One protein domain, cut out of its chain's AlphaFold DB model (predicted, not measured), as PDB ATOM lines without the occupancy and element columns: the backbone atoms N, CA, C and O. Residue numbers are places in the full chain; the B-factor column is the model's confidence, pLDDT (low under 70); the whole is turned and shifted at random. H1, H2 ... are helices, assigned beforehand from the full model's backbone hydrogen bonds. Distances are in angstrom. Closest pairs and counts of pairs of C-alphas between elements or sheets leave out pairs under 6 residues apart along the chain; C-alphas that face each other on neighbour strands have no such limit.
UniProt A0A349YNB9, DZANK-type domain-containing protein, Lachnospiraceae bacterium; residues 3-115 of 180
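AT A GLANCE: This is residues 3 to 115 of the 180 residues of the protein "DZANK-type domain-containing protein" of Lachnospiraceae bacterium (UniProt A0A349YNB9). Two long, straight helices run side by side in opposite directions with a gap between them, like a long, narrow U closed at one end by residues 58 to 65. At the other end a small head of loops, residues 3 to 22, precedes H1, and the last part of H2 sticks out. The printed part has 113 residues with two named helices, H1 then H2, and no named strand; the class is all helix. The whole is extended, with a radius of gyration of the C-alphas of 24.8 A, and is a rod spanning 84 by 31 by 14 A.

IN THESE COORDINATES: Residues 3 to 22 hold no named element; C-alpha 3 is at (-9.958, 25.805, 18.267). H1, residues 23 to 57, begins with C-alpha 23 at (-1.455, 22.416, 13.986) and is 52.4 A long from first to last C-alpha. H2, residues 66 to 114, is 73.8 A long and ends with C-alpha 114 at (-2.821, 32.436, -15.050).

HOW THE PARTS SIT: H1 and H2 are near each other, with 9 pairs of C-alphas within 10 A but no pair within 8 A. The N-to-C direction of H1 is (0.60, -0.48, 0.64) and that of H2 is (-0.58, 0.49, -0.65). Residues 26 to 35 of H1 and residues 84 to 115, of which 84 to 114 belong to H2, stand free. O i to N i+4 pairs are within hydrogen-bond range in 27 of 31 cases in H1 and 43 of 45 in H2.

THE WHOLE: The two C-alphas farthest apart, those of Glu 60 and Ile 115, are 85.1 A apart. The printed part has no cut, and the 8-residue link from H1 to H2 is short. The mean pLDDT of the printed part is 78.9; residues 24 to 32, 57 to 63 and 112 to 115 are under 70.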
ATOM      1  N   LYS A   3     -10.042  24.388  17.918       91.12
ATOM      2  CA  LYS A   3      -9.958  25.805  18.267       91.12
ATOM      3  C   LYS A   3      -8.493  26.235  18.245       91.12
ATOM      4  O   LYS A   3      -7.649  25.545  18.813       91.12
ATOM      5  N   CYS A   4      -8.174  27.328  17.557       82.62
ATOM      6  CA  CYS A   4      -6.809  27.838  17.523       82.62
ATOM      7  C   CYS A   4      -6.408  28.402  18.891       82.62
ATOM      8  O   CYS A   4      -7.090  29.284  19.401       82.62
ATOM      9  N   ASN A   5      -5.284  27.951  19.453       85.25
ATOM     10  CA  ASN A   5      -4.798  28.440  20.752       85.25
ATOM     11  C   ASN A   5      -4.273  29.884  20.712       85.25
ATOM     12  O   ASN A   5      -4.106  30.485  21.763       85.25
ATOM     13  N   ILE A   6      -4.011  30.436  19.523       84.69
ATOM     14  CA  ILE A   6      -3.502  31.807  19.372       84.69
ATOM     15  C   ILE A   6      -4.654  32.807  19.255       84.69
ATOM     16  O   ILE A   6      -4.661  33.818  19.943       84.69
ATOM     17  N   CYS A   7      -5.630  32.540  18.382       88.50
ATOM     18  CA  CYS A   7      -6.700  33.498  18.069       88.50
ATOM     19  C   CYS A   7      -8.105  33.041  18.486       88.50
ATOM     20  O   CYS A   7      -9.072  33.759  18.264       88.50
ATOM     21  N   GLY A   8      -8.262  31.831  19.030       87.00
ATOM     22  CA  GLY A   8      -9.557  31.299  19.461       87.00
ATOM     23  C   GLY A   8     -10.517  30.894  18.333       87.00
ATOM     24  O   GLY A   8     -11.598  30.389  18.631       87.00
ATOM     25  N   HIS A   9     -10.145  31.065  17.059       89.75
ATOM     26  CA  HIS A   9     -11.008  30.753  15.917       89.75
ATOM     27  C   HIS A   9     -11.194  29.241  15.722       89.75
ATOM     28  O   HIS A   9     -10.268  28.451  15.944       89.75
ATOM     29  N   GLN A  10     -12.380  28.831  15.273       90.56
ATOM     30  CA  GLN A  10     -12.712  27.434  15.002       90.56
ATOM     31  C   GLN A  10     -12.345  27.097  13.552       90.56
ATOM     32  O   GLN A  10     -12.749  27.799  12.632       90.56
ATOM     33  N   ASN A  11     -11.541  26.052  13.339       85.19
ATOM     34  CA  ASN A  11     -11.032  25.708  12.006       85.19
ATOM     35  C   ASN A  11     -11.376  24.261  11.626       85.19
ATOM     36  O   ASN A  11     -11.379  23.352  12.471       85.19
ATOM     37  N   GLN A  12     -11.644  24.051  10.335       80.19
ATOM     38  CA  GLN A  12     -11.903  22.730   9.749       80.19
ATOM     39  C   GLN A  12     -10.634  22.083   9.153       80.19
ATOM     40  O   GLN A  12     -10.565  20.859   9.087       80.19
ATOM     41  N   GLY A  13      -9.602  22.868   8.810       81.94
ATOM     42  CA  GLY A  13      -8.315  22.393   8.275       81.94
ATOM     43  C   GLY A  13      -7.160  22.378   9.288       81.94
ATOM     44  O   GLY A  13      -7.334  22.709  10.457       81.94
ATOM     45  N   ASN A  14      -5.950  22.011   8.846       80.94
ATOM     46  CA  ASN A  14      -4.745  21.972   9.702       80.94
ATOM     47  C   ASN A  14      -4.098  23.348   9.927       80.94
ATOM     48  O   ASN A  14      -3.203  23.464  10.761       80.94
ATOM     49  N   ILE A  15      -4.521  24.365   9.179       82.12
ATOM     50  CA  ILE A  15      -4.006  25.733   9.236       82.12
ATOM     51  C   ILE A  15      -5.149  26.635   9.689       82.12
ATOM     52  O   ILE A  15      -6.277  26.480   9.224       82.12
ATOM     53  N   CYS A  16      -4.872  27.552  10.611       83.88
ATOM     54  CA  CYS A  16      -5.827  28.586  10.976       83.88
ATOM     55  C   CYS A  16      -5.889  29.658   9.885       83.88
ATOM     56  O   CYS A  16      -4.866  30.244   9.545       83.88
ATOM     57  N   GLU A  17      -7.086  29.950   9.382       82.25
ATOM     58  CA  GLU A  17      -7.287  30.937   8.308       82.25
ATOM     59  C   GLU A  17      -7.033  32.381   8.760       82.25
ATOM     60  O   GLU A  17      -6.698  33.232   7.944       82.25
ATOM     61  N   VAL A  18      -7.146  32.652  10.065       86.38
ATOM     62  CA  VAL A  18      -6.975  33.998  10.634       86.38
ATOM     63  C   VAL A  18      -5.504  34.321  10.892       86.38
ATOM     64  O   VAL A  18      -5.025  35.380  10.509       86.38
ATOM     65  N   CYS A  19      -4.779  33.421  11.563       84.62
ATOM     66  CA  CYS A  19      -3.404  33.679  12.015       84.62
ATOM     67  C   CYS A  19      -2.339  32.821  11.317       84.62
ATOM     68  O   CYS A  19      -1.160  32.927  11.638       84.62
ATOM     69  N   GLY A  20      -2.727  31.925  10.406       78.75
ATOM     70  CA  GLY A  20      -1.799  31.048   9.685       78.75
ATOM     71  C   GLY A  20      -1.181  29.918  10.521       78.75
ATOM     72  O   GLY A  20      -0.329  29.185  10.021       78.75
ATOM     73  N   PHE A  21      -1.592  29.734  11.783       75.94
ATOM     74  CA  PHE A  21      -1.024  28.708  12.667       75.94
ATOM     75  C   PHE A  21      -1.310  27.288  12.161       75.94
ATOM     76  O   PHE A  21      -2.471  26.913  11.987       75.94
ATOM     77  N   ASN A  22      -0.262  26.481  11.958       77.44
ATOM     78  CA  ASN A  22      -0.364  25.109  11.453       77.44
ATOM     79  C   ASN A  22      -0.246  24.073  12.585       77.44
ATOM     80  O   ASN A  22       0.837  23.839  13.123       77.44
ATOM     81  N   LYS A  23      -1.356  23.397  12.897       71.88
ATOM     82  CA  LYS A  23      -1.455  22.416  13.986       71.88
ATOM     83  C   LYS A  23      -0.563  21.185  13.771       71.88
ATOM     84  O   LYS A  23       0.127  20.762  14.695       71.88
ATOM     85  N   LYS A  24      -0.506  20.638  12.548       63.97
ATOM     86  CA  LYS A  24       0.260  19.407  12.240       63.97
ATOM     87  C   LYS A  24       1.775  19.595  12.321       63.97
ATOM     88  O   LYS A  24       2.497  18.635  12.590       63.97
ATOM     89  N   LYS A  25       2.270  20.803  12.035       58.34
ATOM     90  CA  LYS A  25       3.710  21.102  12.079       58.34
ATOM     91  C   LYS A  25       4.210  21.171  13.527       58.34
ATOM     92  O   LYS A  25       5.316  20.721  13.805       58.34
ATOM     93  N   ASN A  26       3.363  21.641  14.444       58.25
ATOM     94  CA  ASN A  26       3.725  21.811  15.850       58.25
ATOM     95  C   ASN A  26       3.740  20.485  16.638       58.25
ATOM     96  O   ASN A  26       4.635  20.253  17.443       58.25
ATOM     97  N   GLU A  27       2.811  19.563  16.359       59.09
ATOM     98  CA  GLU A  27       2.756  18.259  17.048       59.09
ATOM     99  C   GLU A  27       3.968  17.356  16.748       59.09
ATOM    100  O   GLU A  27       4.404  16.593  17.612       59.09
ATOM    101  N   ARG A  28       4.555  17.456  15.544       56.94
ATOM    102  CA  ARG A  28       5.766  16.695  15.185       56.94
ATOM    103  C   ARG A  28       7.018  17.193  15.903       56.94
ATOM    104  O   ARG A  28       7.869  16.376  16.233       56.94
ATOM    105  N   TYR A  29       7.120  18.496  16.157       56.59
ATOM    106  CA  TYR A  29       8.283  19.081  16.827       56.59
ATOM    107  C   TYR A  29       8.334  18.671  18.306       56.59
ATOM    108  O   TYR A  29       9.346  18.160  18.777       56.59
ATOM    109  N   ILE A  30       7.194  18.750  19.000       59.50
ATOM    110  CA  ILE A  30       7.094  18.417  20.429       59.50
ATOM    111  C   ILE A  30       7.450  16.944  20.695       59.50
ATOM    112  O   ILE A  30       8.155  16.639  21.653       59.50
ATOM    113  N   ARG A  31       7.019  16.007  19.838       60.38
ATOM    114  CA  ARG A  31       7.273  14.570  20.050       60.38
ATOM    115  C   ARG A  31       8.765  14.202  19.972       60.38
ATOM    116  O   ARG A  31       9.194  13.269  20.648       60.38
ATOM    117  N   ILE A  32       9.546  14.922  19.166       64.25
ATOM    118  CA  ILE A  32      10.974  14.641  18.964       64.25
ATOM    119  C   ILE A  32      11.795  15.085  20.184       64.25
ATOM    120  O   ILE A  32      12.684  14.348  20.612       64.25
ATOM    121  N   ASP A  33      11.460  16.224  20.793       72.25
ATOM    122  CA  ASP A  33      12.193  16.727  21.960       72.25
ATOM    123  C   ASP A  33      11.979  15.849  23.203       72.25
ATOM    124  O   ASP A  33      12.946  15.518  23.890       72.25
ATOM    125  N   TYR A  34      10.755  15.361  23.446       77.44
ATOM    126  CA  TYR A  34      10.490  14.447  24.568       77.44
ATOM    127  C   TYR A  34      11.256  13.129  24.454       77.44
ATOM    128  O   TYR A  34      11.806  12.658  25.446       77.44
ATOM    129  N   PHE A  35      11.340  12.541  23.257       74.50
ATOM    130  CA  PHE A  35      12.083  11.294  23.062       74.50
ATOM    131  C   PHE A  35      13.587  11.481  23.312       74.50
ATOM    132  O   PHE A  35      14.236  10.615  23.901       74.50
ATOM    133  N   MET A  36      14.144  12.631  22.918       75.56
ATOM    134  CA  MET A  36      15.548  12.953  23.180       75.56
ATOM    135  C   MET A  36      15.823  13.156  24.668       75.56
ATOM    136  O   MET A  36      16.767  12.565  25.191       75.56
ATOM    137  N   VAL A  37      14.993  13.943  25.354       82.12
ATOM    138  CA  VAL A  37      15.127  14.182  26.799       82.12
ATOM    139  C   VAL A  37      14.968  12.873  27.572       82.12
ATOM    140  O   VAL A  37      15.794  12.556  28.424       82.12
ATOM    141  N   PHE A  38      13.976  12.057  27.216       83.19
ATOM    142  CA  PHE A  38      13.749  10.750  27.829       83.19
ATOM    143  C   PHE A  38      14.939   9.798  27.634       83.19
ATOM    144  O   PHE A  38      15.359   9.132  28.577       83.19
ATOM    145  N   SER A  39      15.544   9.781  26.441       82.56
ATOM    146  CA  SER A  39      16.735   8.967  26.179       82.56
ATOM    147  C   SER A  39      17.944   9.392  27.020       82.56
ATOM    148  O   SER A  39      18.684   8.533  27.497       82.56
ATOM    149  N   ILE A  40      18.132  10.698  27.230       82.81
ATOM    150  CA  ILE A  40      19.204  11.231  28.083       82.81
ATOM    151  C   ILE A  40      18.965  10.828  29.540       82.81
ATOM    152  O   ILE A  40      19.881  10.334  30.191       82.81
ATOM    153  N   ILE A  41      17.733  10.970  30.035       87.81
ATOM    154  CA  ILE A  41      17.374  10.576  31.404       87.81
ATOM    155  C   ILE A  41      17.636   9.081  31.618       87.81
ATOM    156  O   ILE A  41      18.275   8.716  32.599       87.81
ATOM    157  N   ILE A  42      17.228   8.217  30.680       87.38
ATOM    158  CA  ILE A  42      17.505   6.773  30.760       87.38
ATOM    159  C   ILE A  42      19.009   6.495  30.821       87.38
ATOM    160  O   ILE A  42      19.442   5.676  31.624       87.38
ATOM    161  N   GLN A  43      19.816   7.173  30.003       84.81
ATOM    162  CA  GLN A  43      21.268   6.992  30.025       84.81
ATOM    163  C   GLN A  43      21.897   7.436  31.345       84.81
ATOM    164  O   GLN A  43      22.795   6.759  31.838       84.81
ATOM    165  N   LEU A  44      21.414   8.533  31.933       86.06
ATOM    166  CA  LEU A  44      21.872   9.006  33.240       86.06
ATOM    167  C   LEU A  44      21.473   8.039  34.362       86.06
ATOM    168  O   LEU A  44      22.292   7.750  35.232       86.06
ATOM    169  N   LEU A  45      20.255   7.493  34.320       89.56
ATOM    170  CA  LEU A  45      19.781   6.511  35.298       89.56
ATOM    171  C   LEU A  45      20.552   5.190  35.194       89.56
ATOM    172  O   LEU A  45      21.054   4.701  36.204       89.56
ATOM    173  N   LEU A  46      20.708   4.648  33.982       86.00
ATOM    174  CA  LEU A  46      21.484   3.426  33.748       86.00
ATOM    175  C   LEU A  46      22.959   3.620  34.110       86.00
ATOM    176  O   LEU A  46      23.552   2.748  34.737       86.00
ATOM    177  N   GLY A  47      23.539   4.773  33.768       83.94
ATOM    178  CA  GLY A  47      24.913   5.111  34.137       83.94
ATOM    179  C   GLY A  47      25.105   5.183  35.651       83.94
ATOM    180  O   GLY A  47      26.059   4.613  36.170       83.94
ATOM    181  N   SER A  48      24.168   5.809  36.368       87.31
ATOM    182  CA  SER A  48      24.213   5.913  37.834       87.31
ATOM    183  C   SER A  48      24.047   4.550  38.510       87.31
ATOM    184  O   SER A  48      24.755   4.244  39.466       87.31
ATOM    185  N   PHE A  49      23.147   3.709  37.991       88.31
ATOM    186  CA  PHE A  49      22.915   2.362  38.509       88.31
ATOM    187  C   PHE A  49      24.139   1.457  38.324       88.31
ATOM    188  O   PHE A  49      24.585   0.815  39.273       88.31
ATOM    189  N   LEU A  50      24.734   1.459  37.125       83.12
ATOM    190  CA  LEU A  50      25.953   0.698  36.840       83.12
ATOM    191  C   LEU A  50      27.140   1.197  37.668       83.12
ATOM    192  O   LEU A  50      27.912   0.387  38.170       83.12
ATOM    193  N   PHE A  51      27.263   2.512  37.859       82.69
ATOM    194  CA  PHE A  51      28.295   3.078  38.723       82.69
ATOM    195  C   PHE A  51      28.141   2.606  40.175       82.69
ATOM    196  O   PHE A  51      29.122   2.199  40.791       82.69
ATOM    197  N   GLY A  52      26.911   2.585  40.699       83.00
ATOM    198  CA  GLY A  52      26.624   2.051  42.032       83.00
ATOM    199  C   GLY A  52      26.996   0.573  42.174       83.00
ATOM    200  O   GLY A  52      27.619   0.197  43.166       83.00
ATOM    201  N   PHE A  53      26.685  -0.245  41.164       81.69
ATOM    202  CA  PHE A  53      27.032  -1.671  41.147       81.69
ATOM    203  C   PHE A  53      28.551  -1.892  41.147       81.69
ATOM    204  O   PHE A  53      29.070  -2.669  41.945       81.69
ATOM    205  N   VAL A  54      29.278  -1.130  40.323       77.88
ATOM    206  CA  VAL A  54      30.747  -1.171  40.273       77.88
ATOM    207  C   VAL A  54      31.359  -0.774  41.616       77.88
ATOM    208  O   VAL A  54      32.254  -1.459  42.101       77.88
ATOM    209  N   VAL A  55      30.884   0.304  42.250       78.75
ATOM    210  CA  VAL A  55      31.406   0.731  43.561       78.75
ATOM    211  C   VAL A  55      31.138  -0.331  44.632       78.75
ATOM    212  O   VAL A  55      32.039  -0.623  45.419       78.75
ATOM    213  N   ALA A  56      29.961  -0.961  44.629       77.25
ATOM    214  CA  ALA A  56      29.621  -2.024  45.575       77.25
ATOM    215  C   ALA A  56      30.546  -3.253  45.453       77.25
ATOM    216  O   ALA A  56      30.971  -3.797  46.468       77.25
ATOM    217  N   GLU A  57      30.926  -3.655  44.234       69.06
ATOM    218  CA  GLU A  57      31.826  -4.799  44.010       69.06
ATOM    219  C   GLU A  57      33.317  -4.481  44.233       69.06
ATOM    220  O   GLU A  57      34.129  -5.386  44.442       69.06
ATOM    221  N   THR A  58      33.722  -3.205  44.229       62.00
ATOM    222  CA  THR A  58      35.146  -2.835  44.387       62.00
ATOM    223  C   THR A  58      35.727  -3.077  45.781       62.00
ATOM    224  O   THR A  58      36.942  -2.949  45.959       62.00
ATOM    225  N   VAL A  59      34.905  -3.470  46.755       64.44
ATOM    226  CA  VAL A  59      35.344  -3.679  48.140       64.44
ATOM    227  C   VAL A  59      36.228  -4.934  48.287       64.44
ATOM    228  O   VAL A  59      37.085  -4.946  49.166       64.44
ATOM    229  N   GLU A  60      36.153  -5.924  47.379       62.66
ATOM    230  CA  GLU A  60      36.880  -7.208  47.533       62.66
ATOM    231  C   GLU A  60      37.788  -7.652  46.360       62.66
ATOM    232  O   GLU A  60      38.459  -8.678  46.463       62.66
ATOM    233  N   GLY A  61      37.929  -6.892  45.261       63.44
ATOM    234  CA  GLY A  61      38.718  -7.363  44.103       63.44
ATOM    235  C   GLY A  61      39.216  -6.282  43.140       63.44
ATOM    236  O   GLY A  61      38.714  -6.141  42.027       63.44
ATOM    237  N   ARG A  62      40.255  -5.537  43.531       59.38
ATOM    238  CA  ARG A  62      40.651  -4.246  42.927       59.38
ATOM    239  C   ARG A  62      41.345  -4.266  41.542       59.38
ATOM    240  O   ARG A  62      41.874  -3.239  41.137       59.38
ATOM    241  N   GLY A  63      41.361  -5.375  40.793       68.44
ATOM    242  CA  GLY A  63      42.186  -5.485  39.567       68.44
ATOM    243  C   GLY A  63      41.488  -5.914  38.273       68.44
ATOM    244  O   GLY A  63      41.945  -5.554  37.193       68.44
ATOM    245  N   LYS A  64      40.392  -6.679  38.336       75.81
ATOM    246  CA  LYS A  64      39.874  -7.385  37.145       75.81
ATOM    247  C   LYS A  64      38.940  -6.554  36.254       75.81
ATOM    248  O   LYS A  64      38.759  -6.896  35.091       75.81
ATOM    249  N   TRP A  65      38.380  -5.454  36.760       78.75
ATOM    250  CA  TRP A  65      37.260  -4.756  36.106       78.75
ATOM    251  C   TRP A  65      37.615  -3.418  35.441       78.75
ATOM    252  O   TRP A  65      36.782  -2.835  34.749       78.75
ATOM    253  N   THR A  66      38.850  -2.930  35.584       79.94
ATOM    254  CA  THR A  66      39.281  -1.620  35.051       79.94
ATOM    255  C   THR A  66      39.099  -1.510  33.534       79.94
ATOM    256  O   THR A  66      38.606  -0.496  33.041       79.94
ATOM    257  N   HIS A  67      39.409  -2.572  32.788       82.19
ATOM    258  CA  HIS A  67      39.238  -2.608  31.333       82.19
ATOM    259  C   HIS A  67      37.770  -2.530  30.895       82.19
ATOM    260  O   HIS A  67      37.469  -1.896  29.885       82.19
ATOM    261  N   LEU A  68      36.849  -3.119  31.666       80.88
ATOM    262  CA  LEU A  68      35.413  -3.069  31.373       80.88
ATOM    263  C   LEU A  68      34.840  -1.669  31.609       80.88
ATOM    264  O   LEU A  68      34.059  -1.185  30.790       80.88
ATOM    265  N   ILE A  69      35.291  -0.982  32.662       81.94
ATOM    266  CA  ILE A  69      34.902   0.410  32.941       81.94
ATOM    267  C   ILE A  69      35.371   1.333  31.807       81.94
ATOM    268  O   ILE A  69      34.592   2.145  31.304       81.94
ATOM    269  N   ILE A  70      36.622   1.181  31.355       85.88
ATOM    270  CA  ILE A  70      37.175   1.974  30.248       85.88
ATOM    271  C   ILE A  70      36.422   1.686  28.940       85.88
ATOM    272  O   ILE A  70      36.035   2.622  28.239       85.88
ATOM    273  N   ALA A  71      36.153   0.415  28.624       86.25
ATOM    274  CA  ALA A  71      35.400   0.037  27.428       86.25
ATOM    275  C   ALA A  71      33.979   0.628  27.427       86.25
ATOM    276  O   ALA A  71      33.520   1.142  26.405       86.25
ATOM    277  N   PHE A  72      33.302   0.625  28.579       84.31
ATOM    278  CA  PHE A  72      31.972   1.215  28.724       84.31
ATOM    279  C   PHE A  72      31.987   2.739  28.535       84.31
ATOM    280  O   PHE A  72      31.139   3.284  27.825       84.31
ATOM    281  N   ALA A  73      32.976   3.431  29.106       83.31
ATOM    282  CA  ALA A  73      33.137   4.873  28.930       83.31
ATOM    283  C   ALA A  73      33.358   5.251  27.453       83.31
ATOM    284  O   ALA A  73      32.727   6.182  26.946       83.31
ATOM    285  N   ILE A  74      34.188   4.486  26.733       90.38
ATOM    286  CA  ILE A  74      34.425   4.679  25.294       90.38
ATOM    287  C   ILE A  74      33.140   4.437  24.489       90.38
ATOM    288  O   ILE A  74      32.803   5.236  23.615       90.38
ATOM    289  N   ALA A  75      32.384   3.380  24.804       87.38
ATOM    290  CA  ALA A  75      31.120   3.081  24.134       87.38
ATOM    291  C   ALA A  75      30.084   4.205  24.325       87.38
ATOM    292  O   ALA A  75      29.424   4.615  23.365       87.38
ATOM    293  N   MET A  76      29.978   4.761  25.536       84.44
ATOM    294  CA  MET A  76      29.086   5.890  25.827       84.44
ATOM    295  C   MET A  76      29.473   7.153  25.044       84.44
ATOM    296  O   MET A  76      28.596   7.817  24.484       84.44
ATOM    297  N   LEU A  77      30.771   7.456  24.936       87.94
ATOM    298  CA  LEU A  77      31.258   8.577  24.125       87.94
ATOM    299  C   LEU A  77      30.963   8.376  22.632       87.94
ATOM    300  O   LEU A  77      30.459   9.292  21.977       87.94
ATOM    301  N   ALA A  78      31.196   7.174  22.100       89.38
ATOM    302  CA  ALA A  78      30.928   6.853  20.699       89.38
ATOM    303  C   ALA A  78      29.436   6.996  20.345       89.38
ATOM    304  O   ALA A  78      29.087   7.610  19.332       89.38
ATOM    305  N   LEU A  79      28.541   6.502  21.207       85.25
ATOM    306  CA  LEU A  79      27.093   6.656  21.033       85.25
ATOM    307  C   LEU A  79      26.650   8.124  21.120       85.25
ATOM    308  O   LEU A  79      25.765   8.546  20.369       85.25
ATOM    309  N   GLY A  80      27.274   8.914  21.999       87.00
ATOM    310  CA  GLY A  80      27.054  10.358  22.087       87.00
ATOM    311  C   GLY A  80      27.391  11.076  20.777       87.00
ATOM    312  O   GLY A  80      26.559  11.814  20.242       87.00
ATOM    313  N   ILE A  81      28.567  10.794  20.209       88.94
ATOM    314  CA  ILE A  81      29.017  11.373  18.933       88.94
ATOM    315  C   ILE A  81      28.084  10.961  17.786       88.94
ATOM    316  O   ILE A  81      27.650  11.814  17.008       88.94
ATOM    317  N   LEU A  82      27.696   9.683  17.706       85.62
ATOM    318  CA  LEU A  82      26.804   9.183  16.653       85.62
ATOM    319  C   LEU A  82      25.450   9.913  16.650       85.62
ATOM    320  O   LEU A  82      24.922  10.263  15.591       85.62
ATOM    321  N   ARG A  83      24.904  10.211  17.837       82.44
ATOM    322  CA  ARG A  83      23.657  10.978  17.983       82.44
ATOM    323  C   ARG A  83      23.794  12.426  17.531       82.44
ATOM    324  O   ARG A  83      22.885  12.943  16.878       82.44
ATOM    325  N   ILE A  84      24.912  13.078  17.846       83.81
ATOM    326  CA  ILE A  84      25.188  14.446  17.389       83.81
ATOM    327  C   ILE A  84      25.258  14.477  15.856       83.81
ATOM    328  O   ILE A  84      24.597  15.307  15.227       83.81
ATOM    329  N   CYS A  85      25.961  13.518  15.246       80.19
ATOM    330  CA  CYS A  85      26.057  13.383  13.791       80.19
ATOM    331  C   CYS A  85      24.683  13.170  13.128       80.19
ATOM    332  O   CYS A  85      24.354  13.853  12.154       80.19
ATOM    333  N   ALA A  86      23.839  12.292  13.684       78.94
ATOM    334  CA  ALA A  86      22.479  12.070  13.184       78.94
ATOM    335  C   ALA A  86      21.623  13.352  13.237       78.94
ATOM    336  O   ALA A  86      20.870  13.648  12.303       78.94
ATOM    337  N   ARG A  87      21.781  14.166  14.292       77.19
ATOM    338  CA  ARG A  87      21.044  15.429  14.454       77.19
ATOM    339  C   ARG A  87      21.472  16.502  13.455       77.19
ATOM    340  O   ARG A  87      20.619  17.235  12.955       77.19
ATOM    341  N   ILE A  88      22.766  16.607  13.148       76.19
ATOM    342  CA  ILE A  88      23.273  17.556  12.141       76.19
ATOM    343  C   ILE A  88      22.688  17.216  10.767       76.19
ATOM    344  O   ILE A  88      22.134  18.093  10.104       76.19
ATOM    345  N   LYS A  89      22.705  15.934  10.384       80.44
ATOM    346  CA  LYS A  89      22.154  15.481   9.102       80.44
ATOM    347  C   LYS A  89      20.645  15.752   8.985       80.44
ATOM    348  O   LYS A  89      20.186  16.204   7.940       80.44
ATOM    349  N   SER A  90      19.883  15.567  10.067       76.75
ATOM    350  CA  SER A  90      18.439  15.852  10.084       76.75
ATOM    351  C   SER A  90      18.096  17.332   9.866       76.75
ATOM    352  O   SER A  90      17.046  17.615   9.292       76.75
ATOM    353  N   ARG A  91      18.939  18.276  10.313       73.75
ATOM    354  CA  ARG A  91      18.684  19.716  10.114       73.75
ATOM    355  C   ARG A  91      18.803  20.133   8.649       73.75
ATOM    356  O   ARG A  91      18.003  20.946   8.192       73.75
ATOM    357  N   ASN A  92      19.751  19.548   7.917       77.19
ATOM    358  CA  ASN A  92      19.953  19.869   6.504       77.19
ATOM    359  C   ASN A  92      18.729  19.465   5.665       77.19
ATOM    360  O   ASN A  92      18.198  20.304   4.938       77.19
ATOM    361  N   TYR A  93      18.193  18.254   5.864       77.25
ATOM    362  CA  TYR A  93      16.993  17.798   5.150       77.25
ATOM    363  C   TYR A  93      15.746  18.655   5.420       77.25
ATOM    364  O   TYR A  93      14.985  18.926   4.495       77.25
ATOM    365  N   ASP A  94      15.532  19.122   6.657       81.19
ATOM    366  CA  ASP A  94      14.367  19.969   6.972       81.19
ATOM    367  C   ASP A  94      14.439  21.333   6.258       81.19
ATOM    368  O   ASP A  94      13.428  21.863   5.794       81.19
ATOM    369  N   SER A  95      15.641  21.903   6.123       82.12
ATOM    370  CA  SER A  95      15.826  23.166   5.397       82.12
ATOM    371  C   SER A  95      15.572  23.032   3.895       82.12
ATOM    372  O   SER A  95      14.954  23.912   3.295       82.12
ATOM    373  N   GLU A  96      15.994  21.919   3.298       85.62
ATOM    374  CA  GLU A  96      15.777  21.625   1.884       85.62
ATOM    375  C   GLU A  96      14.293  21.364   1.596       85.62
ATOM    376  O   GLU A  96      13.729  21.950   0.672       85.62
ATOM    377  N   LEU A  97      13.616  20.611   2.470       86.50
ATOM    378  CA  LEU A  97      12.180  20.359   2.363       86.50
ATOM    379  C   LEU A  97      11.362  21.661   2.387       86.50
ATOM    380  O   LEU A  97      10.464  21.848   1.569       86.50
ATOM    381  N   LYS A  98      11.710  22.607   3.271       88.81
ATOM    382  CA  LYS A  98      11.051  23.924   3.337       88.81
ATOM    383  C   LYS A  98      11.236  24.753   2.063       88.81
ATOM    384  O   LYS A  98      10.328  25.499   1.701       88.81
ATOM    385  N   ARG A  99      12.384  24.644   1.383       89.06
ATOM    386  CA  ARG A  99      12.631  25.339   0.104       89.06
ATOM    387  C   ARG A  99      11.751  24.775  -1.009       89.06
ATOM    388  O   ARG A  99      11.156  25.552  -1.752       89.06
ATOM    389  N   LEU A 100      11.620  23.451  -1.074       88.00
ATOM    390  CA  LEU A 100      10.759  22.776  -2.048       88.00
ATOM    391  C   LEU A 100       9.278  23.122  -1.830       88.00
ATOM    392  O   LEU A 100       8.584  23.477  -2.782       88.00
ATOM    393  N   GLU A 101       8.804  23.111  -0.578       90.19
ATOM    394  CA  GLU A 101       7.435  23.531  -0.238       90.19
ATOM    395  C   GLU A 101       7.162  24.993  -0.652       90.19
ATOM    396  O   GLU A 101       6.086  25.314  -1.161       90.19
ATOM    397  N   ALA A 102       8.136  25.893  -0.464       85.38
ATOM    398  CA  ALA A 102       8.005  27.294  -0.863       85.38
ATOM    399  C   ALA A 102       7.923  27.467  -2.390       85.38
ATOM    400  O   ALA A 102       7.089  28.235  -2.870       85.38
ATOM    401  N   GLN A 103       8.734  26.728  -3.156       88.88
ATOM    402  CA  GLN A 103       8.682  26.747  -4.622       88.88
ATOM    403  C   GLN A 103       7.334  26.257  -5.153       88.88
ATOM    404  O   GLN A 103       6.737  26.912  -6.004       88.88
ATOM    405  N   GLN A 104       6.804  25.159  -4.608       89.56
ATOM    406  CA  GLN A 104       5.490  24.648  -5.009       89.56
ATOM    407  C   GLN A 104       4.383  25.685  -4.792       89.56
ATOM    408  O   GLN A 104       3.536  25.883  -5.661       89.56
ATOM    409  N   LYS A 105       4.421  26.405  -3.666       82.25
ATOM    410  CA  LYS A 105       3.433  27.445  -3.363       82.25
ATOM    411  C   LYS A 105       3.506  28.635  -4.327       82.25
ATOM    412  O   LYS A 105       2.465  29.187  -4.689       82.25
ATOM    413  N   ASN A 106       4.708  29.022  -4.751       79.44
ATOM    414  CA  ASN A 106       4.879  30.065  -5.764       79.44
ATOM    415  C   ASN A 106       4.286  29.611  -7.104       79.44
ATOM    416  O   ASN A 106       3.444  30.316  -7.654       79.44
ATOM    417  N   ASN A 107       4.603  28.390  -7.543       79.81
ATOM    418  CA  ASN A 107       4.077  27.824  -8.788       79.81
ATOM    419  C   ASN A 107       2.538  27.715  -8.772       79.81
ATOM    420  O   ASN A 107       1.878  28.051  -9.750       79.81
ATOM    421  N   GLU A 108       1.929  27.305  -7.654       76.88
ATOM    422  CA  GLU A 108       0.463  27.303  -7.517       76.88
ATOM    423  C   GLU A 108      -0.147  28.706  -7.621       76.88
ATOM    424  O   GLU A 108      -1.263  28.864  -8.123       76.88
ATOM    425  N   THR A 109       0.552  29.717  -7.110       70.38
ATOM    426  CA  THR A 109       0.097  31.111  -7.162       70.38
ATOM    427  C   THR A 109       0.169  31.636  -8.591       70.38
ATOM    428  O   THR A 109      -0.788  32.252  -9.057       70.38
ATOM    429  N   GLU A 110       1.242  31.310  -9.313       70.19
ATOM    430  CA  GLU A 110       1.383  31.618 -10.736       70.19
ATOM    431  C   GLU A 110       0.276  30.951 -11.559       70.19
ATOM    432  O   GLU A 110      -0.422  31.635 -12.306       70.19
ATOM    433  N   ILE A 111       0.010  29.659 -11.344       71.75
ATOM    434  CA  ILE A 111      -1.071  28.941 -12.037       71.75
ATOM    435  C   ILE A 111      -2.435  29.575 -11.732       71.75
ATOM    436  O   ILE A 111      -3.208  29.835 -12.650       71.75
ATOM    437  N   LYS A 112      -2.735  29.896 -10.468       67.44
ATOM    438  CA  LYS A 112      -4.003  30.552 -10.090       67.44
ATOM    439  C   LYS A 112      -4.141  31.955 -10.681       67.44
ATOM    440  O   LYS A 112      -5.254  32.357 -11.002       67.44
ATOM    441  N   SER A 113      -3.035  32.679 -10.843       60.53
ATOM    442  CA  SER A 113      -3.025  33.982 -11.518       60.53
ATOM    443  C   SER A 113      -3.155  33.867 -13.044       60.53
ATOM    444  O   SER A 113      -3.639  34.793 -13.688       60.53
ATOM    445  N   GLY A 114      -2.774  32.719 -13.616       57.31
ATOM    446  CA  GLY A 114      -2.821  32.436 -15.050       57.31
ATOM    447  C   GLY A 114      -4.126  31.811 -15.558       57.31
ATOM    448  O   GLY A 114      -4.339  31.780 -16.772       57.31
ATOM    449  N   ILE A 115      -5.019  31.331 -14.680       60.97
ATOM    450  CA  ILE A 115      -6.338  30.815 -15.090       60.97
ATOM    451  C   ILE A 115      -7.248  32.001 -15.428       60.97
ATOM    452  O   ILE A 115      -7.999  32.529 -14.606       60.97
TER     453      ILE A 115